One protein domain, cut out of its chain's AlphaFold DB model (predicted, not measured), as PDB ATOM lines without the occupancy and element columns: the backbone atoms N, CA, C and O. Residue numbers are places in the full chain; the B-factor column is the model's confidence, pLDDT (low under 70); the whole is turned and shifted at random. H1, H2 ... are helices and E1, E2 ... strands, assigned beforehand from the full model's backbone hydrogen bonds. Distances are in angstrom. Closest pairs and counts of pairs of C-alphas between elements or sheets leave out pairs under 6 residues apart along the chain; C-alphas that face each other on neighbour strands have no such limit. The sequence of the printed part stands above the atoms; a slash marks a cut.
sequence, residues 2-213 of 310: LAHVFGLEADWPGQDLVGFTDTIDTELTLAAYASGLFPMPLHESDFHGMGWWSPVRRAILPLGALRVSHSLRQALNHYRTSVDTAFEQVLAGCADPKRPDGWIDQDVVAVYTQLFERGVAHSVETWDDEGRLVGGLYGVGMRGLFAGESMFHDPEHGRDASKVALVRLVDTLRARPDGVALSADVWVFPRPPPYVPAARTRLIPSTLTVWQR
ATOM      1  N   LEU A   2     -13.165  43.086  53.551       82.06
ATOM      2  CA  LEU A   2     -13.650  42.608  52.238       82.06
ATOM      3  C   LEU A   2     -15.079  42.058  52.244       82.06
ATOM      4  O   LEU A   2     -15.846  42.423  51.373       82.06
ATOM      5  N   ALA A   3     -15.470  41.272  53.252       81.25
ATOM      6  CA  ALA A   3     -16.844  40.765  53.344       81.25
ATOM      7  C   ALA A   3     -17.914  41.867  53.456       81.25
ATOM      8  O   ALA A   3     -19.056  41.659  53.075       81.25
ATOM      9  N   HIS A   4     -17.540  43.038  53.978       84.06
ATOM     10  CA  HIS A   4     -18.421  44.201  54.040       84.06
ATOM     11  C   HIS A   4     -18.480  44.939  52.694       84.06
ATOM     12  O   HIS A   4     -19.495  45.541  52.381       84.06
ATOM     13  N   VAL A   5     -17.394  44.910  51.915       83.88
ATOM     14  CA  VAL A   5     -17.291  45.631  50.635       83.88
ATOM     15  C   VAL A   5     -17.825  44.787  49.468       83.88
ATOM     16  O   VAL A   5     -18.564  45.297  48.640       83.88
ATOM     17  N   PHE A   6     -17.495  43.495  49.422       86.88
ATOM     18  CA  PHE A   6     -17.787  42.590  48.299       86.88
ATOM     19  C   PHE A   6     -18.623  41.359  48.682       86.88
ATOM     20  O   PHE A   6     -18.781  40.454  47.869       86.88
ATOM     21  N   GLY A   7     -19.112  41.264  49.923       84.94
ATOM     22  CA  GLY A   7     -19.762  40.042  50.410       84.94
ATOM     23  C   GLY A   7     -18.783  38.884  50.654       84.94
ATOM     24  O   GLY A   7     -17.558  39.030  50.559       84.94
ATOM     25  N   LEU A   8     -19.312  37.721  51.041       83.25
ATOM     26  CA  LEU A   8     -18.488  36.537  51.295       83.25
ATOM     27  C   LEU A   8     -17.903  35.997  49.984       83.25
ATOM     28  O   LEU A   8     -18.566  35.989  48.958       83.25
ATOM     29  N   GLU A   9     -16.678  35.464  50.047       76.25
ATOM     30  CA  GLU A   9     -15.986  34.865  48.888       76.25
ATOM     31  C   GLU A   9     -16.821  33.767  48.200       76.25
ATOM     32  O   GLU A   9     -16.766  33.608  46.986       76.25
ATOM     33  N   ALA A  10     -17.613  33.018  48.976       79.81
ATOM     34  CA  ALA A  10     -18.486  31.962  48.463       79.81
ATOM     35  C   ALA A  10     -19.641  32.488  47.592       79.81
ATOM     36  O   ALA A  10     -20.186  31.724  46.800       79.81
ATOM     37  N   ASP A  11     -19.977  33.770  47.735       82.56
ATOM     38  CA  ASP A  11     -21.097  34.424  47.059       82.56
ATOM     39  C   ASP A  11     -20.626  35.291  45.880       82.56
ATOM     40  O   ASP A  11     -21.438  35.950  45.226       82.56
ATOM     41  N   TRP A  12     -19.317  35.324  45.598       82.81
ATOM     42  CA  TRP A  12     -18.780  36.088  44.475       82.81
ATOM     43  C   TRP A  12     -19.300  35.558  43.137       82.81
ATOM     44  O   TRP A  12     -19.489  34.347  42.968       82.81
ATOM     45  N   PRO A  13     -19.512  36.453  42.156       78.69
ATOM     46  CA  PRO A  13     -20.049  36.054  40.869       78.69
ATOM     47  C   PRO A  13     -19.075  35.116  40.144       78.69
ATOM     48  O   PRO A  13     -17.857  35.217  40.278       78.69
ATOM     49  N   GLY A  14     -19.610  34.221  39.312       81.00
ATOM     50  CA  GLY A  14     -18.821  33.321  38.459       81.00
ATOM     51  C   GLY A  14     -18.142  34.016  37.268       81.00
ATOM     52  O   GLY A  14     -18.028  33.409  36.206       81.00
ATOM     53  N   GLN A  15     -17.744  35.278  37.425       85.50
ATOM     54  CA  GLN A  15     -17.138  36.147  36.414       85.50
ATOM     55  C   GLN A  15     -15.894  36.842  36.993       85.50
ATOM     56  O   GLN A  15     -15.632  36.756  38.190       85.50
ATOM     57  N   ASP A  16     -15.131  37.545  36.155       87.25
ATOM     58  CA  ASP A  16     -13.837  38.099  36.571       87.25
ATOM     59  C   ASP A  16     -13.960  39.348  37.462       87.25
ATOM     60  O   ASP A  16     -13.181  39.502  38.402       87.25
ATOM     61  N   LEU A  17     -14.924  40.237  37.193       90.25
ATOM     62  CA  LEU A  17     -15.186  41.425  38.014       90.25
ATOM     63  C   LEU A  17     -16.051  41.048  39.224       90.25
ATOM     64  O   LEU A  17     -17.206  40.647  39.061       90.25
ATOM     65  N   VAL A  18     -15.496  41.217  40.426       90.38
ATOM     66  CA  VAL A  18     -16.169  40.900  41.696       90.38
ATOM     67  C   VAL A  18     -17.000  42.081  42.192       90.38
ATOM     68  O   VAL A  18     -18.103  41.890  42.693       90.38
ATOM     69  N   GLY A  19     -16.486  43.300  42.042       90.94
ATOM     70  CA  GLY A  19     -17.163  44.519  42.475       90.94
ATOM     71  C   GLY A  19     -16.352  45.768  42.151       90.94
ATOM     72  O   GLY A  19     -15.313  45.687  41.498       90.94
ATOM     73  N   PHE A  20     -16.829  46.917  42.615       92.56
ATOM     74  CA  PHE A  20     -16.195  48.215  42.400       92.56
ATOM     75  C   PHE A  20     -16.308  49.093  43.651       92.56
ATOM     76  O   PHE A  20     -17.165  48.864  44.506       92.56
ATOM     77  N   THR A  21     -15.425  50.079  43.764       92.44
ATOM     78  CA  THR A  21     -15.416  51.096  44.820       92.44
ATOM     79  C   THR A  21     -15.131  52.470  44.224       92.44
ATOM     80  O   THR A  21     -14.464  52.573  43.198       92.44
ATOM     81  N   ASP A  22     -15.588  53.533  44.882       89.69
ATOM     82  CA  ASP A  22     -15.336  54.911  44.421       89.69
ATOM     83  C   ASP A  22     -13.878  55.345  44.642       89.69
ATOM     84  O   ASP A  22     -13.389  56.269  44.005       89.69
ATOM     85  N   THR A  23     -13.177  54.691  45.572       88.38
ATOM     86  CA  THR A  23     -11.788  55.000  45.934       88.38
ATOM     87  C   THR A  23     -10.971  53.725  46.116       88.38
ATOM     88  O   THR A  23     -11.520  52.631  46.300       88.38
ATOM     89  N   ILE A  24      -9.649  53.874  46.074       92.75
ATOM     90  CA  ILE A  24      -8.674  52.839  46.409       92.75
ATOM     91  C   ILE A  24      -7.850  53.295  47.615       92.75
ATOM     92  O   ILE A  24      -7.414  54.440  47.697       92.75
ATOM     93  N   ASP A  25      -7.615  52.384  48.554       93.62
ATOM     94  CA  ASP A  25      -6.725  52.619  49.686       93.62
ATOM     95  C   ASP A  25      -5.788  51.429  49.912       93.62
ATOM     96  O   ASP A  25      -5.998  50.313  49.420       93.62
ATOM     97  N   THR A  26      -4.718  51.670  50.665       94.75
ATOM     98  CA  THR A  26      -3.662  50.689  50.912       94.75
ATOM     99  C   THR A  26      -4.146  49.447  51.664       94.75
ATOM    100  O   THR A  26      -3.713  48.340  51.343       94.75
ATOM    101  N   GLU A  27      -5.032  49.587  52.651       93.50
ATOM    102  CA  GLU A  27      -5.516  48.456  53.449       93.50
ATOM    103  C   GLU A  27      -6.462  47.580  52.634       93.50
ATOM    104  O   GLU A  27      -6.318  46.351  52.622       93.50
ATOM    105  N   LEU A  28      -7.401  48.200  51.914       93.56
ATOM    106  CA  LEU A  28      -8.301  47.497  51.009       93.56
ATOM    107  C   LEU A  28      -7.512  46.739  49.947       93.56
ATOM    108  O   LEU A  28      -7.754  45.549  49.751       93.56
ATOM    109  N   THR A  29      -6.506  47.382  49.356       93.50
ATOM    110  CA  THR A  29      -5.619  46.772  48.359       93.50
ATOM    111  C   THR A  29      -4.877  45.563  48.927       93.50
ATOM    112  O   THR A  29      -4.883  44.484  48.334       93.50
ATOM    113  N   LEU A  30      -4.297  45.669  50.127       90.75
ATOM    114  CA  LEU A  30      -3.638  44.533  50.784       90.75
ATOM    115  C   LEU A  30      -4.604  43.383  51.074       90.75
ATOM    116  O   LEU A  30      -4.264  42.217  50.855       90.75
ATOM    117  N   ALA A  31      -5.806  43.685  51.566       90.12
ATOM    118  CA  ALA A  31      -6.812  42.666  51.829       90.12
ATOM    119  C   ALA A  31      -7.281  41.992  50.531       90.12
ATOM    120  O   ALA A  31      -7.421  40.765  50.501       90.12
ATOM    121  N   ALA A  32      -7.461  42.773  49.464       90.81
ATOM    122  CA  ALA A  32      -7.789  42.308  48.124       90.81
ATOM    123  C   ALA A  32      -6.744  41.305  47.623       90.81
ATOM    124  O   ALA A  32      -7.095  40.142  47.408       90.81
ATOM    125  N   TYR A  33      -5.454  41.665  47.607       88.25
ATOM    126  CA  TYR A  33      -4.377  40.720  47.274       88.25
ATOM    127  C   TYR A  33      -4.363  39.493  48.181       88.25
ATOM    128  O   TYR A  33      -4.037  38.384  47.742       88.25
ATOM    129  N   ALA A  34      -4.709  39.660  49.461       84.50
ATOM    130  CA  ALA A  34      -4.767  38.544  50.392       84.50
ATOM    131  C   ALA A  34      -5.824  37.500  49.996       84.50
ATOM    132  O   ALA A  34      -5.614  36.306  50.247       84.50
ATOM    133  N   SER A  35      -6.887  37.954  49.333       84.75
ATOM    134  CA  SER A  35      -8.034  37.163  48.873       84.75
ATOM    135  C   SER A  35      -8.022  36.907  47.363       84.75
ATOM    136  O   SER A  35      -8.957  36.322  46.831       84.75
ATOM    137  N   GLY A  36      -6.947  37.295  46.673       83.12
ATOM    138  CA  GLY A  36      -6.770  37.069  45.243       83.12
ATOM    139  C   GLY A  36      -7.410  38.120  44.339       83.12
ATOM    140  O   GLY A  36      -7.392  37.915  43.133       83.12
ATOM    141  N   LEU A  37      -7.929  39.234  44.852       89.12
ATOM    142  CA  LEU A  37      -8.341  40.339  43.987       89.12
ATOM    143  C   LEU A  37      -7.160  41.252  43.652       89.12
ATOM    144  O   LEU A  37      -6.208  41.345  44.429       89.12
ATOM    145  N   PHE A  38      -7.254  41.951  42.526       90.62
ATOM    146  CA  PHE A  38      -6.384  43.075  42.189       90.62
ATOM    147  C   PHE A  38      -7.205  44.270  41.677       90.62
ATOM    148  O   PHE A  38      -8.298  44.061  41.133       90.62
ATOM    149  N   PRO A  39      -6.712  45.501  41.891       92.62
ATOM    150  CA  PRO A  39      -7.355  46.724  41.432       92.62
ATOM    151  C   PRO A  39      -6.957  47.085  39.992       92.62
ATOM    152  O   PRO A  39      -5.833  46.848  39.564       92.62
ATOM    153  N   MET A  40      -7.879  47.707  39.269       90.50
ATOM    154  CA  MET A  40      -7.676  48.454  38.019       90.50
ATOM    155  C   MET A  40      -8.745  49.570  37.912       90.50
ATOM    156  O   MET A  40      -9.903  49.390  38.302       90.50
ATOM    157  N   PRO A  41      -8.416  50.750  37.392       88.88
ATOM    158  CA  PRO A  41      -9.412  51.793  37.194       88.88
ATOM    159  C   PRO A  41     -10.444  51.434  36.114       88.88
ATOM    160  O   PRO A  41     -10.127  50.785  35.117       88.88
ATOM    161  N   LEU A  42     -11.682  51.897  36.285       85.75
ATOM    162  CA  LEU A  42     -12.796  51.703  35.345       85.75
ATOM    163  C   LEU A  42     -12.990  52.904  34.399       85.75
ATOM    164  O   LEU A  42     -14.112  53.348  34.166       85.75
ATOM    165  N   HIS A  43     -11.898  53.429  33.829       71.56
ATOM    166  CA  HIS A  43     -11.919  54.649  33.003       71.56
ATOM    167  C   HIS A  43     -12.780  54.562  31.731       71.56
ATOM    168  O   HIS A  43     -13.180  55.594  31.201       71.56
ATOM    169  N   GLU A  44     -13.052  53.357  31.225       66.19
ATOM    170  CA  GLU A  44     -13.849  53.147  30.004       66.19
ATOM    171  C   GLU A  44     -15.370  53.187  30.249       66.19
ATOM    172  O   GLU A  44     -16.153  52.969  29.325       66.19
ATOM    173  N   SER A  45     -15.806  53.457  31.481       63.25
ATOM    174  CA  SER A  45     -17.217  53.567  31.857       63.25
ATOM    175  C   SER A  45     -17.557  54.976  32.349       63.25
ATOM    176  O   SER A  45     -16.672  55.705  32.788       63.25
ATOM    177  N   ASP A  46     -18.845  55.339  32.370       72.75
ATOM    178  CA  ASP A  46     -19.329  56.586  33.001       72.75
ATOM    179  C   ASP A  46     -19.071  56.629  34.526       72.75
ATOM    180  O   ASP A  46     -19.374  57.611  35.205       72.75
ATOM    181  N   PHE A  47     -18.533  55.540  35.083       73.50
ATOM    182  CA  PHE A  47     -18.158  55.405  36.474       73.50
ATOM    183  C   PHE A  47     -16.649  55.603  36.653       73.50
ATOM    184  O   PHE A  47     -15.830  54.769  36.266       73.50
ATOM    185  N   HIS A  48     -16.283  56.698  37.314       79.31
ATOM    186  CA  HIS A  48     -14.918  56.944  37.762       79.31
ATOM    187  C   HIS A  48     -14.698  56.272  39.118       79.31
ATOM    188  O   HIS A  48     -15.003  56.844  40.160       79.31
ATOM    189  N   GLY A  49     -14.169  55.052  39.095       88.38
ATOM    190  CA  GLY A  49     -13.782  54.347  40.308       88.38
ATOM    191  C   GLY A  49     -12.886  53.151  40.030       88.38
ATOM    192  O   GLY A  49     -12.384  52.951  38.921       88.38
ATOM    193  N   MET A  50     -12.682  52.351  41.066       92.62
ATOM    194  CA  MET A  50     -11.787  51.207  41.071       92.62
ATOM    195  C   MET A  50     -12.587  49.917  40.947       92.62
ATOM    196  O   MET A  50     -13.433  49.621  41.791       92.62
ATOM    197  N   GLY A  51     -12.315  49.121  39.919       92.44
ATOM    198  CA  GLY A  51     -12.820  47.756  39.861       92.44
ATOM    199  C   GLY A  51     -11.950  46.818  40.698       92.44
ATOM    200  O   GLY A  51     -10.787  47.095  40.998       92.44
ATOM    201  N   TRP A  52     -12.513  45.676  41.070       93.31
ATOM    202  CA  TRP A  52     -11.799  44.637  41.799       93.31
ATOM    203  C   TRP A  52     -12.005  43.302  41.103       93.31
ATOM    204  O   TRP A  52     -13.099  42.730  41.119       93.31
ATOM    205  N   TRP A  53     -10.940  42.800  40.482       90.69
ATOM    206  CA  TRP A  53     -10.993  41.604  39.650       90.69
ATOM    207  C   TRP A  53     -10.397  40.401  40.358       90.69
ATOM    208  O   TRP A  53      -9.322  40.464  40.950       90.69
ATOM    209  N   SER A  54     -11.062  39.261  40.214       89.12
ATOM    210  CA  SER A  54     -10.510  37.944  40.493       89.12
ATOM    211  C   SER A  54     -10.842  37.014  39.325       89.12
ATOM    212  O   SER A  54     -11.852  36.309  39.379       89.12
ATOM    213  N   PRO A  55      -9.980  36.955  38.292       83.75
ATOM    214  CA  PRO A  55     -10.224  36.157  37.103       83.75
ATOM    215  C   PRO A  55     -10.563  34.707  37.432       83.75
ATOM    216  O   PRO A  55      -9.816  34.051  38.164       83.75
ATOM    217  N   VAL A  56     -11.650  34.185  36.859       81.12
ATOM    218  CA  VAL A  56     -12.114  32.798  37.057       81.12
ATOM    219  C   VAL A  56     -11.009  31.811  36.679       81.12
ATOM    220  O   VAL A  56     -10.803  30.787  37.341       81.12
ATOM    221  N   ARG A  57     -10.251  32.149  35.629       77.94
ATOM    222  CA  ARG A  57      -9.009  31.476  35.250       77.94
ATOM    223  C   ARG A  57      -7.832  32.416  35.416       77.94
ATOM    224  O   ARG A  57      -7.790  33.502  34.854       77.94
ATOM    225  N   ARG A  58      -6.848  31.923  36.152       80.31
ATOM    226  CA  ARG A  58      -5.728  32.678  36.677       80.31
ATOM    227  C   ARG A  58      -4.428  32.254  35.997       80.31
ATOM    228  O   ARG A  58      -4.081  31.075  36.023       80.31
ATOM    229  N   ALA A  59      -3.744  33.192  35.357       78.88
ATOM    230  CA  ALA A  59      -2.442  33.056  34.723       78.88
ATOM    231  C   ALA A  59      -1.290  33.063  35.750       78.88
ATOM    232  O   ALA A  59      -0.843  34.092  36.243       78.88
ATOM    233  N   ILE A  60      -0.703  31.900  36.013       80.06
ATOM    234  CA  ILE A  60       0.447  31.779  36.920       80.06
ATOM    235  C   ILE A  60       1.700  31.411  36.138       80.06
ATOM    236  O   ILE A  60       1.665  30.526  35.280       80.06
ATOM    237  N   LEU A  61       2.827  32.039  36.483       82.31
ATOM    238  CA  LEU A  61       4.156  31.667  36.015       82.31
ATOM    239  C   LEU A  61       4.900  30.918  37.134       82.31
ATOM    240  O   LEU A  61       5.502  31.537  38.014       82.31
ATOM    241  N   PRO A  62       4.919  29.572  37.128       82.81
ATOM    242  CA  PRO A  62       5.791  28.835  38.030       82.81
ATOM    243  C   PRO A  62       7.239  29.262  37.800       82.81
ATOM    244  O   PRO A  62       7.683  29.300  36.650       82.81
ATOM    245  N   LEU A  63       7.998  29.522  38.870       82.06
ATOM    246  CA  LEU A  63       9.362  30.038  38.722       82.06
ATOM    247  C   LEU A  63      10.211  29.137  37.823       82.06
ATOM    248  O   LEU A  63      10.924  29.640  36.968       82.06
ATOM    249  N   GLY A  64      10.108  27.811  37.955       81.25
ATOM    250  CA  GLY A  64      10.831  26.830  37.130       81.25
ATOM    251  C   GLY A  64      10.410  26.764  35.654       81.25
ATOM    252  O   GLY A  64      11.085  26.113  34.864       81.25
ATOM    253  N   ALA A  65       9.317  27.423  35.265       82.19
ATOM    254  CA  ALA A  65       8.743  27.347  33.923       82.19
ATOM    255  C   ALA A  65       9.097  28.539  33.016       82.19
ATOM    256  O   ALA A  65       8.685  28.551  31.853       82.19
ATOM    257  N   LEU A  66       9.858  29.527  33.510       84.88
ATOM    258  CA  LEU A  66      10.332  30.633  32.677       84.88
ATOM    259  C   LEU A  66      11.289  30.117  31.594       84.88
ATOM    260  O   LEU A  66      12.363  29.584  31.885       84.88
ATOM    261  N   ARG A  67      10.921  30.337  30.329       86.06
ATOM    262  CA  ARG A  67      11.778  30.058  29.176       86.06
ATOM    263  C   ARG A  67      12.575  31.306  28.806       86.06
ATOM    264  O   ARG A  67      12.010  32.278  28.318       86.06
ATOM    265  N   VAL A  68      13.895  31.226  28.943       90.69
ATOM    266  CA  VAL A  68      14.820  32.268  28.472       90.69
ATOM    267  C   VAL A  68      15.379  31.855  27.109       90.69
ATOM    268  O   VAL A  68      16.100  30.851  27.007       90.69
ATOM    269  N   SER A  69      15.001  32.585  26.052       91.38
ATOM    270  CA  SER A  69      15.498  32.354  24.687       91.38
ATOM    271  C   SER A  69      17.002  32.631  24.590       91.38
ATOM    272  O   SER A  69      17.590  33.253  25.471       91.38
ATOM    273  N   HIS A  70      17.637  32.174  23.509       91.81
ATOM    274  CA  HIS A  70      19.050  32.469  23.264       91.81
ATOM    275  C   HIS A  70      19.312  33.982  23.157       91.81
ATOM    276  O   HIS A  70      20.193  34.494  23.838       91.81
ATOM    277  N   SER A  71      18.493  34.702  22.382       91.81
ATOM    278  CA  SER A  71      18.597  36.160  22.245       91.81
ATOM    279  C   SER A  71      18.401  36.892  23.573       91.81
ATOM    280  O   SER A  71      19.159  37.803  23.885       91.81
ATOM    281  N   LEU A  72      17.453  36.450  24.408       93.38
ATOM    282  CA  LEU A  72      17.240  37.057  25.720       93.38
ATOM    283  C   LEU A  72      18.435  36.818  26.650       93.38
ATOM    284  O   LEU A  72      18.812  37.724  27.379       93.38
ATOM    285  N   ARG A  73      19.089  35.647  26.596       93.88
ATOM    286  CA  ARG A  73      20.333  35.405  27.358       93.88
ATOM    287  C   ARG A  73      21.465  36.329  26.934       93.88
ATOM    288  O   ARG A  73      22.260  36.716  27.780       93.88
ATOM    289  N   GLN A  74      21.549  36.664  25.647       93.69
ATOM    290  CA  GLN A  74      22.513  37.652  25.169       93.69
ATOM    291  C   GLN A  74      22.172  39.037  25.725       93.69
ATOM    292  O   GLN A  74      23.052  39.670  26.302       93.69
ATOM    293  N   ALA A  75      20.892  39.428  25.670       93.81
ATOM    294  CA  ALA A  75      20.393  40.697  26.202       93.81
ATOM    295  C   ALA A  75      20.714  40.910  27.690       93.81
ATOM    296  O   ALA A  75      21.045  42.024  28.078       93.81
ATOM    297  N   LEU A  76      20.713  39.851  28.513       94.31
ATOM    298  CA  LEU A  76      21.094  39.945  29.933       94.31
ATOM    299  C   LEU A  76      22.484  40.565  30.157       94.31
ATOM    300  O   LEU A  76      22.717  41.144  31.211       94.31
ATOM    301  N   ASN A  77      23.407  40.439  29.200       93.50
ATOM    302  CA  ASN A  77      24.769  40.967  29.342       93.50
ATOM    303  C   ASN A  77      24.884  42.462  29.020       93.50
ATOM    304  O   ASN A  77      25.936  43.037  29.284       93.50
ATOM    305  N   HIS A  78      23.853  43.063  28.425       93.25
ATOM    306  CA  HIS A  78      23.835  44.470  28.013       93.25
ATOM    307  C   HIS A  78      23.222  45.394  29.063       93.25
ATOM    308  O   HIS A  78      23.232  46.606  28.892       93.25
ATOM    309  N   TYR A  79      22.669  44.824  30.133       97.12
ATOM    310  CA  TYR A  79      21.940  45.588  31.126       97.12
ATOM    311  C   TYR A  79      22.413  45.260  32.535       97.12
ATOM    312  O   TYR A  79      22.706  44.111  32.880       97.12
ATOM    313  N   ARG A  80      22.423  46.281  33.388       97.62
ATOM    314  CA  ARG A  80      22.510  46.114  34.838       97.62
ATOM    315  C   ARG A  80      21.101  46.037  35.404       97.62
ATOM    316  O   ARG A  80      20.186  46.660  34.884       97.62
ATOM    317  N   THR A  81      20.922  45.290  36.487       97.62
ATOM    318  CA  THR A  81      19.624  45.220  37.170       97.62
ATOM    319  C   THR A  81      19.766  45.514  38.650       97.62
ATOM    320  O   THR A  81      20.774  45.160  39.261       97.62
ATOM    321  N   SER A  82      18.754  46.143  39.230       96.94
ATOM    322  CA  SER A  82      18.647  46.382  40.670       96.94
ATOM    323  C   SER A  82      17.253  46.004  41.165       96.94
ATOM    324  O   SER A  82      16.416  45.531  40.392       96.94
ATOM    325  N   VAL A  83      17.054  46.105  42.477       95.88
ATOM    326  CA  VAL A  83      15.769  45.843  43.123       95.88
ATOM    327  C   VAL A  83      15.495  46.971  44.102       95.88
ATOM    328  O   VAL A  83      16.353  47.265  44.937       95.88
ATOM    329  N   ASP A  84      14.288  47.530  44.046       96.31
ATOM    330  CA  ASP A  84      13.779  48.534  44.981       96.31
ATOM    331  C   ASP A  84      14.660  49.797  45.096       96.31
ATOM    332  O   ASP A  84      14.701  50.425  46.159       96.31
ATOM    333  N   THR A  85      15.391  50.175  44.040       96.62
ATOM    334  CA  THR A  85      16.259  51.372  44.056       96.62
ATOM    335  C   THR A  85      15.648  52.572  43.345       96.62
ATOM    336  O   THR A  85      16.071  53.696  43.602       96.62
ATOM    337  N   ALA A  86      14.687  52.359  42.442       97.44
ATOM    338  CA  ALA A  86      14.032  53.437  41.699       97.44
ATOM    339  C   ALA A  86      12.541  53.139  41.462       97.44
ATOM    340  O   ALA A  86      12.037  53.279  40.348       97.44
ATOM    341  N   PHE A  87      11.837  52.724  42.521       97.56
ATOM    342  CA  PHE A  87      10.432  52.307  42.457       97.56
ATOM    343  C   PHE A  87       9.524  53.351  41.796       97.56
ATOM    344  O   PHE A  87       8.799  53.024  40.861       97.56
ATOM    345  N   GLU A  88       9.618  54.614  42.220       96.62
ATOM    346  CA  GLU A  88       8.818  55.709  41.654       96.62
ATOM    347  C   GLU A  88       9.080  55.910  40.155       96.62
ATOM    348  O   GLU A  88       8.146  56.131  39.391       96.62
ATOM    349  N   GLN A  89      10.333  55.765  39.706       97.38
ATOM    350  CA  GLN A  89      10.675  55.888  38.286       97.38
ATOM    351  C   GLN A  89      10.117  54.717  37.471       97.38
ATOM    352  O   GLN A  89       9.632  54.914  36.358       97.38
ATOM    353  N   VAL A  90      10.140  53.499  38.026       97.56
ATOM    354  CA  VAL A  90       9.513  52.330  37.392       97.56
ATOM    355  C   VAL A  90       8.002  52.505  37.301       97.56
ATOM    356  O   VAL A  90       7.417  52.212  36.258       97.56
ATOM    357  N   LEU A  91       7.370  52.990  38.370       95.56
ATOM    358  CA  LEU A  91       5.934  53.231  38.415       95.56
ATOM    359  C   LEU A  91       5.527  54.316  37.412       95.56
ATOM    360  O   LEU A  91       4.596  54.100  36.643       95.56
ATOM    361  N   ALA A  92       6.287  55.412  37.332       94.81
ATOM    362  CA  ALA A  92       6.097  56.466  36.338       94.81
ATOM    363  C   ALA A  92       6.263  55.950  34.899       94.81
ATOM    364  O   ALA A  92       5.429  56.237  34.045       94.81
ATOM    365  N   GLY A  93       7.286  55.129  34.630       94.31
ATOM    366  CA  GLY A  93       7.463  54.485  33.325       94.31
ATOM    367  C   GLY A  93       6.312  53.537  32.973       94.31
ATOM    368  O   GLY A  93       5.914  53.427  31.813       94.31
ATOM    369  N   CYS A  94       5.726  52.874  33.974       93.06
ATOM    370  CA  CYS A  94       4.537  52.056  33.770       93.06
ATOM    371  C   CYS A  94       3.272  52.899  33.532       93.06
ATOM    372  O   CYS A  94       2.410  52.468  32.766       93.06
ATOM    373  N   ALA A  95       3.178  54.075  34.148       92.19
ATOM    374  CA  ALA A  95       2.046  54.993  34.063       92.19
ATOM    375  C   ALA A  95       2.083  55.945  32.854       92.19
ATOM    376  O   ALA A  95       1.227  56.818  32.753       92.19
ATOM    377  N   ASP A  96       3.054  55.810  31.942       89.50
ATOM    378  CA  ASP A  96       3.143  56.680  30.764       89.50
ATOM    379  C   ASP A  96       1.854  56.590  29.912       89.50
ATOM    380  O   ASP A  96       1.574  55.527  29.343       89.50
ATOM    381  N   PRO A  97       1.086  57.691  29.772       83.31
ATOM    382  CA  PRO A  97      -0.181  57.702  29.040       83.31
ATOM    383  C   PRO A  97      -0.008  57.497  27.532       83.31
ATOM    384  O   PRO A  97      -0.980  57.233  26.829       83.31
ATOM    385  N   LYS A  98       1.215  57.610  26.997       84.75
ATOM    386  CA  LYS A  98       1.504  57.296  25.590       84.75
ATOM    387  C   LYS A  98       1.491  55.793  25.318       84.75
ATOM    388  O   LYS A  98       1.527  55.382  24.157       84.75
ATOM    389  N   ARG A  99       1.476  54.960  26.362       80.62
ATOM    390  CA  ARG A  99       1.394  53.509  26.217       80.62
ATOM    391  C   ARG A  99      -0.033  53.113  25.825       80.62
ATOM    392  O   ARG A  99      -0.972  53.529  26.495       80.62
ATOM    393  N   PRO A 100      -0.204  52.256  24.805       68.81
ATOM    394  CA  PRO A 100      -1.522  51.900  24.274       68.81
ATOM    395  C   PRO A 100      -2.450  51.208  25.286       68.81
ATOM    396  O   PRO A 100      -3.658  51.259  25.106       68.81
ATOM    397  N   ASP A 101      -1.896  50.613  26.347       69.19
ATOM    398  CA  ASP A 101      -2.641  49.885  27.384       69.19
ATOM    399  C   ASP A 101      -2.375  50.453  28.800       69.19
ATOM    400  O   ASP A 101      -2.344  49.721  29.795       69.19
ATOM    401  N   GLY A 102      -2.069  51.753  28.896       75.44
ATOM    402  CA  GLY A 102      -1.800  52.431  30.166       75.44
ATOM    403  C   GLY A 102      -3.074  52.615  30.996       75.44
ATOM    404  O   GLY A 102      -3.951  53.376  30.609       75.44
ATOM    405  N   TRP A 103      -3.160  51.942  32.146       83.25
ATOM    406  CA  TRP A 103      -4.310  52.018  33.064       83.25
ATOM    407  C   TRP A 103      -3.986  52.676  34.409       83.25
ATOM    408  O   TRP A 103      -4.870  52.841  35.237       83.25
ATOM    409  N   ILE A 104      -2.718  52.995  34.668       89.06
ATOM    410  CA  ILE A 104      -2.255  53.453  35.982       89.06
ATOM    411  C   ILE A 104      -2.536  54.953  36.120       89.06
ATOM    412  O   ILE A 104      -1.895  55.764  35.452       89.06
ATOM    413  N   ASP A 105      -3.463  55.309  37.007       90.06
ATOM    414  CA  ASP A 105      -3.777  56.691  37.371       90.06
ATOM    415  C   ASP A 105      -3.033  57.150  38.642       90.06
ATOM    416  O   ASP A 105      -2.209  56.432  39.214       90.06
ATOM    417  N   GLN A 106      -3.303  58.383  39.080       90.62
ATOM    418  CA  GLN A 106      -2.645  58.970  40.251       90.62
ATOM    419  C   GLN A 106      -3.020  58.278  41.568       90.62
ATOM    420  O   GLN A 106      -2.191  58.234  42.480       90.62
ATOM    421  N   ASP A 107      -4.216  57.698  41.667       92.06
ATOM    422  CA  ASP A 107      -4.651  56.989  42.870       92.06
ATOM    423  C   ASP A 107      -3.901  55.659  43.002       92.06
ATOM    424  O   ASP A 107      -3.388  55.322  44.076       92.06
ATOM    425  N   VAL A 108      -3.734  54.940  41.887       93.62
ATOM    426  CA  VAL A 108      -2.863  53.762  41.807       93.62
ATOM    427  C   VAL A 108      -1.425  54.153  42.155       93.62
ATOM    428  O   VAL A 108      -0.801  53.502  42.992       93.62
ATOM    429  N   VAL A 109      -0.895  55.246  41.597       94.75
ATOM    430  CA  VAL A 109       0.464  55.711  41.928       94.75
ATOM    431  C   VAL A 109       0.624  55.936  43.435       94.75
ATOM    432  O   VAL A 109       1.570  55.423  44.043       94.75
ATOM    433  N   ALA A 110      -0.312  56.649  44.060       95.19
ATOM    434  CA  ALA A 110      -0.274  56.946  45.486       95.19
ATOM    435  C   ALA A 110      -0.329  55.675  46.352       95.19
ATOM    436  O   ALA A 110       0.478  55.510  47.271       95.19
ATOM    437  N   VAL A 111      -1.245  54.748  46.053       96.56
ATOM    438  CA  VAL A 111      -1.414  53.516  46.839       96.56
ATOM    439  C   VAL A 111      -0.195  52.608  46.730       96.56
ATOM    440  O   VAL A 111       0.279  52.101  47.749       96.56
ATOM    441  N   TYR A 112       0.353  52.412  45.531       96.69
ATOM    442  CA  TYR A 112       1.498  51.519  45.349       96.69
ATOM    443  C   TYR A 112       2.798  52.112  45.886       96.69
ATOM    444  O   TYR A 112       3.645  51.360  46.369       96.69
ATOM    445  N   THR A 113       2.921  53.440  45.909       96.31
ATOM    446  CA  THR A 113       4.015  54.126  46.612       96.31
ATOM    447  C   THR A 113       3.950  53.840  48.116       96.31
ATOM    448  O   THR A 113       4.926  53.365  48.694       96.31
ATOM    449  N   GLN A 114       2.772  53.959  48.739       96.69
ATOM    450  CA  GLN A 114       2.591  53.588  50.151       96.69
ATOM    451  C   GLN A 114       2.854  52.094  50.409       96.69
ATOM    452  O   GLN A 114       3.407  51.716  51.445       96.69
ATOM    453  N   LEU A 115       2.477  51.207  49.482       95.62
ATOM    454  CA  LEU A 115       2.788  49.776  49.585       95.62
ATOM    455  C   LEU A 115       4.295  49.501  49.512       95.62
ATOM    456  O   LEU A 115       4.779  48.583  50.185       95.62
ATOM    457  N   PHE A 116       5.033  50.273  48.718       96.25
ATOM    458  CA  PHE A 116       6.487  50.178  48.616       96.25
ATOM    459  C   PHE A 116       7.168  50.642  49.904       96.25
ATOM    460  O   PHE A 116       8.012  49.923  50.443       96.25
ATOM    461  N   GLU A 117       6.736  51.775  50.461       94.75
ATOM    462  CA  GLU A 117       7.213  52.291  51.753       94.75
ATOM    463  C   GLU A 117       6.984  51.286  52.891       94.75
ATOM    464  O   GLU A 117       7.830  51.101  53.768       94.75
ATOM    465  N   ARG A 118       5.865  50.553  52.843       92.94
ATOM    466  CA  ARG A 118       5.537  49.465  53.781       92.94
ATOM    467  C   ARG A 118       6.312  48.168  53.515       92.94
ATOM    468  O   ARG A 118       6.194  47.215  54.288       92.94
ATOM    469  N   GLY A 119       7.105  48.110  52.446       90.19
ATOM    470  CA  GLY A 119       7.933  46.966  52.072       90.19
ATOM    471  C   GLY A 119       7.146  45.767  51.545       90.19
ATOM    472  O   GLY A 119       7.582  44.633  51.760       90.19
ATOM    473  N   VAL A 120       5.990  46.012  50.920       90.38
ATOM    474  CA  VAL A 120       5.125  44.982  50.319       90.38
ATOM    475  C   VAL A 120       5.114  45.071  48.793       90.38
ATOM    476  O   VAL A 120       5.081  44.037  48.126       90.38
ATOM    477  N   ALA A 121       5.146  46.282  48.232       94.62
ATOM    478  CA  ALA A 121       5.418  46.465  46.811       94.62
ATOM    479  C   ALA A 121       6.928  46.541  46.570       94.62
ATOM    480  O   ALA A 121       7.680  47.025  47.417       94.62
ATOM    481  N   HIS A 122       7.352  46.041  45.415       95.00
ATOM    482  CA  HIS A 122       8.749  45.975  45.014       95.00
ATOM    483  C   HIS A 122       8.904  46.270  43.528       95.00
ATOM    484  O   HIS A 122       8.011  45.962  42.735       95.00
ATOM    485  N   SER A 123      10.058  46.802  43.148       96.88
ATOM    486  CA  SER A 123      10.452  47.040  41.762       96.88
ATOM    487  C   SER A 123      11.697  46.247  41.393       96.88
ATOM    488  O   SER A 123      12.550  45.943  42.226       96.88
ATOM    489  N   VAL A 124      11.801  45.908  40.112       97.50
ATOM    490  CA  VAL A 124      13.035  45.428  39.495       97.50
ATOM    491  C   VAL A 124      13.353  46.360  38.345       97.50
ATOM    492  O   VAL A 124      12.568  46.486  37.404       97.50
ATOM    493  N   GLU A 125      14.500  47.015  38.438       98.38
ATOM    494  CA  GLU A 125      14.945  48.004  37.466       98.38
ATOM    495  C   GLU A 125      15.943  47.395  36.479       98.38
ATOM    496  O   GLU A 125      16.783  46.574  36.861       98.38
ATOM    497  N   THR A 126      15.894  47.852  35.228       98.50
ATOM    498  CA  THR A 126      16.864  47.531  34.178       98.50
ATOM    499  C   THR A 126      17.526  48.818  33.692       98.50
ATOM    500  O   THR A 126      16.860  49.721  33.184       98.50
ATOM    501  N   TRP A 127      18.848  48.877  33.817       98.31
ATOM    502  CA  TRP A 127      19.678  50.030  33.482       98.31
ATOM    503  C   TRP A 127      20.590  49.710  32.306       98.31
ATOM    504  O   TRP A 127      21.157  48.613  32.255       98.31
ATOM    505  N   ASP A 128      20.769  50.664  31.401       96.69
ATOM    506  CA  ASP A 128      21.786  50.566  30.356       96.69
ATOM    507  C   ASP A 128      23.197  50.885  30.880       96.69
ATOM    508  O   ASP A 128      23.417  51.149  32.072       96.69
ATOM    509  N   ASP A 129      24.180  50.813  29.984       94.38
ATOM    510  CA  ASP A 129      25.579  51.035  30.329       94.38
ATOM    511  C   ASP A 129      25.830  52.476  30.789       94.38
ATOM    512  O   ASP A 129      26.570  52.675  31.760       94.38
ATOM    513  N   GLU A 130      25.129  53.448  30.198       95.38
ATOM    514  CA  GLU A 130      25.148  54.866  30.569       95.38
ATOM    515  C   GLU A 130      24.487  55.153  31.929       95.38
ATOM    516  O   GLU A 130      24.673  56.234  32.488       95.38
ATOM    517  N   GLY A 131      23.758  54.189  32.497       96.12
ATOM    518  CA  GLY A 131      23.085  54.323  33.788       96.12
ATOM    519  C   GLY A 131      21.694  54.944  33.713       96.12
ATOM    520  O   GLY A 131      21.181  55.389  34.738       96.12
ATOM    521  N   ARG A 132      21.066  54.953  32.537       97.06
ATOM    522  CA  ARG A 132      19.664  55.341  32.355       97.06
ATOM    523  C   ARG A 132      18.752  54.168  32.703       97.06
ATOM    524  O   ARG A 132      19.060  53.017  32.389       97.06
ATOM    525  N   LEU A 133      17.616  54.459  33.334       98.12
ATOM    526  CA  LEU A 133      16.560  53.473  33.550       98.12
ATOM    527  C   LEU A 133      15.832  53.239  32.220       98.12
ATOM    528  O   LEU A 133      15.094  54.103  31.758       98.12
ATOM    529  N   VAL A 134      16.037  52.075  31.610       97.88
ATOM    530  CA  VAL A 134      15.518  51.745  30.265       97.88
ATOM    531  C   VAL A 134      14.436  50.669  30.292       97.88
ATOM    532  O   VAL A 134      13.927  50.244  29.256       97.88
ATOM    533  N   GLY A 135      14.060  50.209  31.478       97.31
ATOM    534  CA  GLY A 135      12.914  49.343  31.676       97.31
ATOM    535  C   GLY A 135      12.823  48.851  33.106       97.31
ATOM    536  O   GLY A 135      13.696  49.097  33.938       97.31
ATOM    537  N   GLY A 136      11.754  48.130  33.388       96.94
ATOM    538  CA  GLY A 136      11.531  47.583  34.710       96.94
ATOM    539  C   GLY A 136      10.138  47.015  34.858       96.94
ATOM    540  O   GLY A 136       9.322  47.066  33.936       96.94
ATOM    541  N   LEU A 137       9.884  46.466  36.033       96.00
ATOM    542  CA  LEU A 137       8.568  46.020  36.462       96.00
ATOM    543  C   LEU A 137       8.389  46.324  37.939       96.00
ATOM    544  O   LEU A 137       9.371  46.380  38.683       96.00
ATOM    545  N   TYR A 138       7.142  46.451  38.367       95.75
ATOM    546  CA  TYR A 138       6.806  46.490  39.781       95.75
ATOM    547  C   TYR A 138       5.738  45.456  40.115       95.75
ATOM    548  O   TYR A 138       5.048  44.924  39.238       95.75
ATOM    549  N   GLY A 139       5.629  45.131  41.395       93.88
ATOM    550  CA  GLY A 139       4.560  44.277  41.861       93.88
ATOM    551  C   GLY A 139       4.491  44.082  43.359       93.88
ATOM    552  O   GLY A 139       5.323  44.588  44.108       93.88
ATOM    553  N   VAL A 140       3.475  43.345  43.796       92.06
ATOM    554  CA  VAL A 140       3.175  43.116  45.212       92.06
ATOM    555  C   VAL A 140       3.675  41.737  45.632       92.06
ATOM    556  O   VAL A 140       3.209  40.694  45.164       92.06
ATOM    557  N   GLY A 141       4.633  41.724  46.555       87.31
ATOM    558  CA  GLY A 141       5.153  40.520  47.185       87.31
ATOM    559  C   GLY A 141       4.297  40.120  48.382       87.31
ATOM    560  O   GLY A 141       4.293  40.790  49.411       87.31
ATOM    561  N   MET A 142       3.609  38.981  48.302       78.44
ATOM    562  CA  MET A 142       2.809  38.468  49.409       78.44
ATOM    563  C   MET A 142       3.050  36.978  49.643       78.44
ATOM    564  O   MET A 142       2.506  36.105  48.965       78.44
ATOM    565  N   ARG A 143       3.806  36.680  50.707       73.19
ATOM    566  CA  ARG A 143       4.160  35.313  51.129       73.19
ATOM    567  C   ARG A 143       4.835  34.556  49.972       73.19
ATOM    568  O   ARG A 143       5.801  35.046  49.407       73.19
ATOM    569  N   GLY A 144       4.333  33.372  49.630       72.75
ATOM    570  CA  GLY A 144       4.813  32.559  48.514       72.75
ATOM    571  C   GLY A 144       4.296  33.013  47.147       72.75
ATOM    572  O   GLY A 144       4.239  32.190  46.242       72.75
ATOM    573  N   LEU A 145       3.877  34.271  46.991       78.25
ATOM    574  CA  LEU A 145       3.389  34.827  45.733       78.25
ATOM    575  C   LEU A 145       4.022  36.192  45.469       78.25
ATOM    576  O   LEU A 145       4.149  37.003  46.383       78.25
ATOM    577  N   PHE A 146       4.332  36.470  44.212       87.19
ATOM    578  CA  PHE A 146       4.565  37.825  43.730       87.19
ATOM    579  C   PHE A 146       3.585  38.117  42.593       87.19
ATOM    580  O   PHE A 146       3.585  37.388  41.602       87.19
ATOM    581  N   ALA A 147       2.727  39.122  42.762       89.44
ATOM    582  CA  ALA A 147       1.811  39.605  41.733       89.44
ATOM    583  C   ALA A 147       2.526  40.699  40.930       89.44
ATOM    584  O   ALA A 147       2.839  41.748  41.483       89.44
ATOM    585  N   GLY A 148       2.887  40.414  39.674       89.19
ATOM    586  CA  GLY A 148       3.592  41.378  38.823       89.19
ATOM    587  C   GLY A 148       2.613  42.286  38.093       89.19
ATOM    588  O   GLY A 148       1.939  41.783  37.207       89.19
ATOM    589  N   GLU A 149       2.579  43.566  38.460       90.44
ATOM    590  CA  GLU A 149       1.506  44.528  38.157       90.44
ATOM    591  C   GLU A 149       1.614  45.137  36.768       90.44
ATOM    592  O   GLU A 149       0.699  45.068  35.957       90.44
ATOM    593  N   SER A 150       2.756  45.753  36.482       91.19
ATOM    594  CA  SER A 150       3.038  46.326  35.176       91.19
ATOM    595  C   SER A 150       4.540  46.402  34.951       91.19
ATOM    596  O   SER A 150       5.351  46.306  35.878       91.19
ATOM    597  N   MET A 151       4.915  46.460  33.677       93.25
ATOM    598  CA  MET A 151       6.288  46.552  33.196       93.25
ATOM    599  C   MET A 151       6.309  47.563  32.082       93.25
ATOM    600  O   MET A 151       5.347  47.689  31.320       93.25
ATOM    601  N   PHE A 152       7.453  48.200  31.934       94.31
ATOM    602  CA  PHE A 152       7.726  49.098  30.838       94.31
ATOM    603  C   PHE A 152       9.126  48.826  30.302       94.31
ATOM    604  O   PHE A 152       9.973  48.204  30.952       94.31
ATOM    605  N   HIS A 153       9.350  49.296  29.091       94.50
ATOM    606  CA  HIS A 153      10.678  49.455  28.542       94.50
ATOM    607  C   HIS A 153      10.696  50.731  27.715       94.50
ATOM    608  O   HIS A 153       9.677  51.099  27.128       94.50
ATOM    609  N   ASP A 154      11.846  51.385  27.689       94.06
ATOM    610  CA  ASP A 154      12.083  52.516  26.810       94.06
ATOM    611  C   ASP A 154      12.046  52.039  25.343       94.06
ATOM    612  O   ASP A 154      12.672  51.021  25.017       94.06
ATOM    613  N   PRO A 155      11.306  52.717  24.451       90.50
ATOM    614  CA  PRO A 155      11.136  52.267  23.072       90.50
ATOM    615  C   PRO A 155      12.417  52.363  22.232       90.50
ATOM    616  O   PRO A 155      12.554  51.624  21.256       90.50
ATOM    617  N   GLU A 156      13.356  53.240  22.592       92.19
ATOM    618  CA  GLU A 156      14.569  53.502  21.812       92.19
ATOM    619  C   GLU A 156      15.773  52.721  22.355       92.19
ATOM    620  O   GLU A 156      16.506  52.084  21.598       92.19
ATOM    621  N   HIS A 157      15.948  52.711  23.676       92.94
ATOM    622  CA  HIS A 157      17.131  52.179  24.362       92.94
ATOM    623  C   HIS A 157      16.833  50.886  25.146       92.94
ATOM    624  O   HIS A 157      17.741  50.156  25.556       92.94
ATOM    625  N   GLY A 158      15.553  50.565  25.348       93.31
ATOM    626  CA  GLY A 158      15.080  49.518  26.254       93.31
ATOM    627  C   GLY A 158      14.683  48.206  25.591       93.31
ATOM    628  O   GLY A 158      13.886  47.453  26.153       93.31
ATOM    629  N   ARG A 159      15.188  47.884  24.395       94.62
ATOM    630  CA  ARG A 159      14.824  46.624  23.725       94.62
ATOM    631  C   ARG A 159      15.074  45.417  24.642       94.62
ATOM    632  O   ARG A 159      16.190  45.149  25.057       94.62
ATOM    633  N   ASP A 160      14.015  44.653  24.915       94.69
ATOM    634  CA  ASP A 160      14.007  43.507  25.839       94.69
ATOM    635  C   ASP A 160      14.276  43.838  27.330       94.69
ATOM    636  O   ASP A 160      14.264  42.925  28.158       94.69
ATOM    637  N   ALA A 161      14.410  45.112  27.721       96.25
ATOM    638  CA  ALA A 161      14.740  45.523  29.091       96.25
ATOM    639  C   ALA A 161      13.705  45.067  30.138       96.25
ATOM    640  O   ALA A 161      14.073  44.619  31.228       96.25
ATOM    641  N   SER A 162      12.411  45.090  29.803       94.00
ATOM    642  CA  SER A 162      11.344  44.581  30.677       94.00
ATOM    643  C   SER A 162      11.408  43.059  30.876       94.00
ATOM    644  O   SER A 162      11.130  42.543  31.960       94.00
ATOM    645  N   LYS A 163      11.846  42.316  29.852       95.12
ATOM    646  CA  LYS A 163      12.056  40.861  29.937       95.12
ATOM    647  C   LYS A 163      13.283  40.537  30.778       95.12
ATOM    648  O   LYS A 163      13.260  39.557  31.519       95.12
ATOM    649  N   VAL A 164      14.332  41.354  30.689       96.62
ATOM    650  CA  VAL A 164      15.508  41.254  31.564       96.62
ATOM    651  C   VAL A 164      15.112  41.463  33.028       96.62
ATOM    652  O   VAL A 164      15.488  40.641  33.866       96.62
ATOM    653  N   ALA A 165      14.266  42.457  33.327       96.38
ATOM    654  CA  ALA A 165      13.709  42.649  34.669       96.38
ATOM    655  C   ALA A 165      12.931  41.410  35.150       96.38
ATOM    656  O   ALA A 165      13.121  40.953  36.277       96.38
ATOM    657  N   LEU A 166      12.113  40.796  34.286       94.62
ATOM    658  CA  LEU A 166      11.381  39.569  34.623       94.62
ATOM    659  C   LEU A 166      12.311  38.382  34.911       94.62
ATOM    660  O   LEU A 166      12.081  37.641  35.867       94.62
ATOM    661  N   VAL A 167      13.367  38.192  34.114       94.38
ATOM    662  CA  VAL A 167      14.376  37.151  34.376       94.38
ATOM    663  C   VAL A 167      15.037  37.396  35.731       94.38
ATOM    664  O   VAL A 167      15.088  36.482  36.555       94.38
ATOM    665  N   ARG A 168      15.459  38.638  36.003       94.50
ATOM    666  CA  ARG A 168      16.057  39.019  37.285       94.50
ATOM    667  C   ARG A 168      15.114  38.769  38.460       94.50
ATOM    668  O   ARG A 168      15.560  38.239  39.478       94.50
ATOM    669  N   LEU A 169      13.835  39.116  38.333       92.69
ATOM    670  CA  LEU A 169      12.817  38.842  39.348       92.69
ATOM    671  C   LEU A 169      12.728  37.342  39.635       92.69
ATOM    672  O   LEU A 169      12.792  36.924  40.787       92.69
ATOM    673  N   VAL A 170      12.609  36.521  38.591       90.25
ATOM    674  CA  VAL A 170      12.469  35.065  38.724       90.25
ATOM    675  C   VAL A 170      13.692  34.459  39.407       90.25
ATOM    676  O   VAL A 170      13.534  33.653  40.323       90.25
ATOM    677  N   ASP A 171      14.898  34.862  39.011       89.75
ATOM    678  CA  ASP A 171      16.136  34.387  39.635       89.75
ATOM    679  C   ASP A 171      16.235  34.830  41.100       89.75
ATOM    680  O   ASP A 171      16.566  34.024  41.971       89.75
ATOM    681  N   THR A 172      15.850  36.075  41.387       87.06
ATOM    682  CA  THR A 172      15.777  36.614  42.749       87.06
ATOM    683  C   THR A 172      14.823  35.799  43.614       87.06
ATOM    684  O   THR A 172      15.176  35.435  44.730       87.06
ATOM    685  N   LEU A 173      13.636  35.459  43.104       85.12
ATOM    686  CA  LEU A 173      12.639  34.681  43.839       85.12
ATOM    687  C   LEU A 173      13.041  33.211  44.019       85.12
ATOM    688  O   LEU A 173      12.775  32.641  45.074       85.12
ATOM    689  N   ARG A 174      13.714  32.600  43.035       83.38
ATOM    690  CA  ARG A 174      14.234  31.221  43.133       83.38
ATOM    691  C   ARG A 174      15.332  31.081  44.177       83.38
ATOM    692  O   ARG A 174      15.434  30.036  44.808       83.38
ATOM    693  N   ALA A 175      16.153  32.116  44.346       81.31
ATOM    694  CA  ALA A 175      17.204  32.134  45.356       81.31
ATOM    695  C   ALA A 175      16.646  32.214  46.788       81.31
ATOM    696  O   ALA A 175      17.395  32.039  47.751       81.31
ATOM    697  N   ARG A 176      15.339  32.472  46.955       71.31
ATOM    698  CA  ARG A 176      14.732  32.566  48.276       71.31
ATOM    699  C   ARG A 176      14.346  31.179  48.805       71.31
ATOM    700  O   ARG A 176      13.681  30.408  48.113       71.31
ATOM    701  N   PRO A 177      14.684  30.867  50.065       55.84
ATOM    702  CA  PRO A 177      14.369  29.577  50.673       55.84
ATOM    703  C   PRO A 177      12.881  29.393  51.033       55.84
ATOM    704  O   PRO A 177      12.493  28.314  51.469       55.84
ATOM    705  N   ASP A 178      12.031  30.417  50.886       55.72
ATOM    706  CA  ASP A 178      10.637  30.437  51.355       55.72
ATOM    707  C   ASP A 178       9.586  29.938  50.338       55.72
ATOM    708  O   ASP A 178       8.405  29.879  50.694       55.72
ATOM    709  N   GLY A 179      10.000  29.497  49.142       49.66
ATOM    710  CA  GLY A 179       9.136  28.816  48.165       49.66
ATOM    711  C   GLY A 179       8.102  29.740  47.513       49.66
ATOM    712  O   GLY A 179       6.899  29.546  47.681       49.66
ATOM    713  N   VAL A 180       8.570  30.755  46.784       55.22
ATOM    714  CA  VAL A 180       7.720  31.764  46.132       55.22
ATOM    715  C   VAL A 180       7.331  31.328  44.710       55.22
ATOM    716  O   VAL A 180       8.136  30.745  43.992       55.22
ATOM    717  N   ALA A 181       6.102  31.608  44.286       53.41
ATOM    718  CA  ALA A 181       5.612  31.506  42.913       53.41
ATOM    719  C   ALA A 181       5.299  32.909  42.359       53.41
ATOM    720  O   ALA A 181       5.010  33.828  43.123       53.41
ATOM    721  N   LEU A 182       5.338  33.094  41.038       53.75
ATOM    722  CA  LEU A 182       4.907  34.342  40.399       53.75
ATOM    723  C   LEU A 182       3.462  34.202  39.924       53.75
ATOM    724  O   LEU A 182       3.165  33.362  39.073       53.75
ATOM    725  N   SER A 183       2.567  35.033  40.453       50.75
ATOM    726  CA  SER A 183       1.284  35.293  39.806       50.75
ATOM    727  C   SER A 183       1.561  36.208  38.619       50.75
ATOM    728  O   SER A 183       2.143  37.284  38.763       50.75
ATOM    729  N   ALA A 184       1.176  35.743  37.434       50.72
ATOM    730  CA  ALA A 184       1.246  36.516  36.204       50.72
ATOM    731  C   ALA A 184      -0.121  37.144  35.863       50.72
ATOM    732  O   ALA A 184      -0.340  37.570  34.734       50.72
ATOM    733  N   ASP A 185      -1.037  37.188  36.830       47.56
ATOM    734  CA  ASP A 185      -2.441  37.555  36.616       47.56
ATOM    735  C   ASP A 185      -2.643  39.018  36.314       47.56
ATOM    736  O   ASP A 185      -3.589  39.383  35.630       47.56
ATOM    737  N   VAL A 186      -1.725  39.844  36.793       49.12
ATOM    738  CA  VAL A 186      -1.791  41.282  36.570       49.12
ATOM    739  C   VAL A 186      -1.181  41.664  35.206       49.12
ATOM    740  O   VAL A 186      -1.245  42.806  34.780       49.12
ATOM    741  N   TRP A 187      -0.722  40.671  34.426       45.28
ATOM    742  CA  TRP A 187      -0.434  40.804  32.987       45.28
ATOM    743  C   TRP A 187      -1.600  40.383  32.084       45.28
ATOM    744  O   TRP A 187      -1.425  40.320  30.862       45.28
ATOM    745  N   VAL A 188      -2.752  40.002  32.649       32.25
ATOM    746  CA  VAL A 188      -3.898  39.506  31.876       32.25
ATOM    747  C   VAL A 188      -4.656  40.693  31.287       32.25
ATOM    748  O   VAL A 188      -5.725  41.075  31.741       32.25
ATOM    749  N   PHE A 189      -4.100  41.254  30.218       31.77
ATOM    750  CA  PHE A 189      -4.916  41.878  29.186       31.77
ATOM    751  C   PHE A 189      -5.734  40.776  28.480       31.77
ATOM    752  O   PHE A 189      -5.291  39.619  28.441       31.77
ATOM    753  N   PRO A 190      -6.891  41.087  27.859       27.34
ATOM    754  CA  PRO A 190      -7.691  40.120  27.089       27.34
ATOM    755  C   PRO A 190      -6.906  39.401  25.968       27.34
ATOM    756  O   PRO A 190      -7.377  38.412  25.405       27.34
ATOM    757  N   ARG A 191      -5.676  39.843  25.670       29.55
ATOM    758  CA  ARG A 191      -4.644  39.079  24.961       29.55
ATOM    759  C   ARG A 191      -3.334  39.122  25.754       29.55
ATOM    760  O   ARG A 191      -2.943  40.209  26.165       29.55
ATOM    761  N   PRO A 192      -2.605  37.999  25.920       34.84
ATOM    762  CA  PRO A 192      -1.277  38.047  26.515       34.84
ATOM    763  C   PRO A 192      -0.398  38.982  25.672       34.84
ATOM    764  O   PRO A 192      -0.326  38.801  24.451       34.84
ATOM    765  N   PRO A 193       0.253  39.984  26.278       39.00
ATOM    766  CA  PRO A 193       1.067  40.899  25.507       39.00
ATOM    767  C   PRO A 193       2.240  40.162  24.840       39.00
ATOM    768  O   PRO A 193       2.789  39.220  25.423       39.00
ATOM    769  N   PRO A 194       2.696  40.605  23.652       41.62
ATOM    770  CA  PRO A 194       3.703  39.906  22.840       41.62
ATOM    771  C   PRO A 194       5.076  39.751  23.522       41.62
ATOM    772  O   PRO A 194       5.970  39.082  23.003       41.62
ATOM    773  N   TYR A 195       5.268  40.394  24.675       46.66
ATOM    774  CA  TYR A 195       6.511  40.439  25.431       46.66
ATOM    775  C   TYR A 195       6.557  39.507  26.643       46.66
ATOM    776  O   TYR A 195       7.662  39.269  27.133       46.66
ATOM    777  N   VAL A 196       5.440  38.915  27.084       47.03
ATOM    778  CA  VAL A 196       5.528  37.712  27.920       47.03
ATOM    779  C   VAL A 196       6.008  36.624  26.962       47.03
ATOM    780  O   VAL A 196       5.289  36.309  26.009       47.03
ATOM    781  N   PRO A 197       7.234  36.077  27.124       40.78
ATOM    782  CA  PRO A 197       7.670  34.963  26.289       40.78
ATOM    783  C   PRO A 197       6.582  33.895  26.353       40.78
ATOM    784  O   PRO A 197       5.865  33.853  27.349       40.78
ATOM    785  N   ALA A 198       6.468  33.012  25.363       39.66
ATOM    786  CA  ALA A 198       5.661  31.796  25.482       39.66
ATOM    787  C   ALA A 198       6.218  30.897  26.613       39.66
ATOM    788  O   ALA A 198       6.815  29.841  26.403       39.66
ATOM    789  N   ALA A 199       6.120  31.380  27.842       42.75
ATOM    790  CA  ALA A 199       6.276  30.690  29.078       42.75
ATOM    791  C   ALA A 199       5.007  29.869  29.213       42.75
ATOM    792  O   ALA A 199       3.931  30.251  28.749       42.75
ATOM    793  N   ARG A 200       5.130  28.707  29.839       51.19
ATOM    794  CA  ARG A 200       3.970  27.888  30.179       51.19
ATOM    795  C   ARG A 200       3.228  28.545  31.340       51.19
ATOM    796  O   ARG A 200       3.159  27.961  32.419       51.19
ATOM    797  N   THR A 201       2.743  29.766  31.132       54.16
ATOM    798  CA  THR A 201       1.766  30.407  31.992       54.16
ATOM    799  C   THR A 201       0.613  29.429  32.089       54.16
ATOM    800  O   THR A 201       0.006  29.050  31.085       54.16
ATOM    801  N   ARG A 202       0.405  28.896  33.287       58.44
ATOM    802  CA  ARG A 202      -0.667  27.944  33.529       58.44
ATOM    803  C   ARG A 202      -1.891  28.756  33.875       58.44
ATOM    804  O   ARG A 202      -1.853  29.510  34.839       58.44
ATOM    805  N   LEU A 203      -2.954  28.570  33.104       60.06
ATOM    806  CA  LEU A 203      -4.280  28.981  33.529       60.06
ATOM    807  C   LEU A 203      -4.771  27.948  34.540       60.06
ATOM    808  O   LEU A 203      -5.004  26.793  34.180       60.06
ATOM    809  N   ILE A 204      -4.876  28.341  35.803       61.28
ATOM    810  CA  ILE A 204      -5.481  27.520  36.850       61.28
ATOM    811  C   ILE A 204      -6.777  28.174  37.336       61.28
ATOM    812  O   ILE A 204      -6.872  29.398  37.318       61.28
ATOM    813  N   PRO A 205      -7.790  27.404  37.765       63.06
ATOM    814  CA  PRO A 205      -8.951  27.976  38.438       63.06
ATOM    815  C   PRO A 205      -8.525  28.880  39.603       63.06
ATOM    816  O   PRO A 205      -7.625  28.515  40.369       63.06
ATOM    817  N   SER A 206      -9.174  30.035  39.761       60.25
ATOM    818  CA  SER A 206      -8.915  30.972  40.870       60.25
ATOM    819  C   SER A 206      -8.945  30.279  42.234       60.25
ATOM    820  O   SER A 206      -8.056  30.492  43.065       60.25
ATOM    821  N   THR A 207      -9.889  29.351  42.412       58.50
ATOM    822  CA  THR A 207     -10.054  28.518  43.609       58.50
ATOM    823  C   THR A 207      -8.786  27.751  43.983       58.50
ATOM    824  O   THR A 207      -8.455  27.670  45.164       58.50
ATOM    825  N   LEU A 208      -8.015  27.244  43.013       53.25
ATOM    826  CA  LEU A 208      -6.766  26.521  43.283       53.25
ATOM    827  C   LEU A 208      -5.642  27.446  43.758       53.25
ATOM    828  O   LEU A 208      -4.782  27.012  44.520       53.25
ATOM    829  N   THR A 209      -5.668  28.721  43.373       54.16
ATOM    830  CA  THR A 209      -4.666  29.711  43.798       54.16
ATOM    831  C   THR A 209      -4.911  30.147  45.239       54.16
ATOM    832  O   THR A 209      -3.987  30.177  46.056       54.16
ATOM    833  N   VAL A 210      -6.177  30.401  45.588       51.59
ATOM    834  CA  VAL A 210      -6.590  30.681  46.973       51.59
ATOM    835  C   VAL A 210      -6.377  29.450  47.862       51.59
ATOM    836  O   VAL A 210      -5.922  29.563  49.004       51.59
ATOM    837  N   TRP A 211      -6.638  28.250  47.341       35.34
ATOM    838  CA  TRP A 211      -6.464  27.001  48.080       35.34
ATOM    839  C   TRP A 211      -4.991  26.639  48.312       35.34
ATOM    840  O   TRP A 211      -4.632  26.326  49.448       35.34
ATOM    841  N   GLN A 212      -4.104  26.786  47.319       45.09
ATOM    842  CA  GLN A 212      -2.647  26.655  47.517       45.09
ATOM    843  C   GLN A 212      -2.133  27.622  48.602       45.09
ATOM    844  O   GLN A 212      -1.273  27.260  49.413       45.09
ATOM    845  N   ARG A 213      -2.727  28.822  48.699       51.31
ATOM    846  CA  ARG A 213      -2.507  29.788  49.791       51.31
ATOM    847  C   ARG A 213      -2.928  29.241  51.159       51.31
ATOM    848  O   ARG A 213      -2.138  29.298  52.104       51.31
TER     849      ARG A 213
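This is residues 2 to 213 of the 310 residues of the protein "Leucyl/phenylalanyl-tRNA-protein transferase" of Propionibacterium freudenreichii subsp. shermanii (strain ATCC 9614 / DSM 4902 / CIP 103027 / NCIMB 8099 / CIRM-BIA1) (UniProt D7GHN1). A strongly twisted sheet of seven strands curls round helix H6, and the helical hairpin H4 and H5 packs on its strands E6 and E7. A small three-stranded sheet with H1 and H2 lies at one end of the long axis, H3 at the other. The 212 printed residues include seven named helices and ten named strands, H1 E1 H2 E2 E3 E4 H3 E5 H4 H5 E6 E7 E8 H6 E9 E10 H7, of mixed class. The large sheet, E5 E6 E7 E8 E9 E4 E10, is mixed; the small one, E1 E3 E2, is antiparallel. The whole is compact, with a radius of gyration of the C-alphas of 16.8 A and spans of 50 by 33 by 32 A.

H1, residues 2 to 6, begins at C-alpha 2 (-13.650, 42.608, 52.238). Then come E1, 17 to 21; H2, 26 to 34; E2, 38 to 41; E3, 50 to 53; E4, 57 to 61; H3, 70 to 78; E5, 80 to 83; H4, 87 to 94; and H5, 106 to 117, 16.6 A long. E6, 121 to 127, is 19.8 A long, E7, 133 to 142, 25.8 A, and E8, 145 to 153, 23.7 A. H6, 161 to 174, is 20.0 A long. E9, 181 to 183, and E10, 202 to 205, precede H7, 206 to 213, ending at C-alpha 213 (-2.507, 29.788, 49.791).

E6, E7 and E8 form a meander, each strand the antiparallel neighbour of the one before; N 124 and O 137 are 2.9 A apart, N 140 and O 147 2.9 A. E8 bends by 53 degrees at residue 149. E8, H6 and E9 form a strand-helix-strand unit, two parallel neighbour strands with a helix between, with a right-handed crossover; N 146 and O 181 are 2.9 A apart. The closest C-alphas of H6 and E7 are those of Gly 135 and Ala 161, 5.0 A apart. H5 and H7 are on one face of this sheet and H6 on the other, three layers. H4 and H5 touch at a shallow tilt of 32 degrees, opposite ways, Leu 91 and Val 109 being closest with C-alphas 7.0 A apart. H3 touches H6 about perpendicular, at 86 degrees, the closest C-alphas being those of Leu 76 and Val 164, 6.0 A apart. E1, H2 and E2 form a split strand-helix-strand unit, E3 lying between the two strands, with a right-handed crossover; N 18 and O 52 are 2.9 A apart, N 38 and O 53 3.0 A. Every O i to N i+4 pair is within hydrogen-bond range in H1, H2, H4, H5, H6 and H7; in H3, 3 of 5 are.

The C-alphas farthest apart, of Asp 11 and Glu 130, are 53.2 A apart. The printed part has no cut. The links H4 to H5 and E9 to E10 are long. Mean pLDDT of the printed part is 82.2; residues 44 to 45, 100 to 101 and 177 to 213 are under 70.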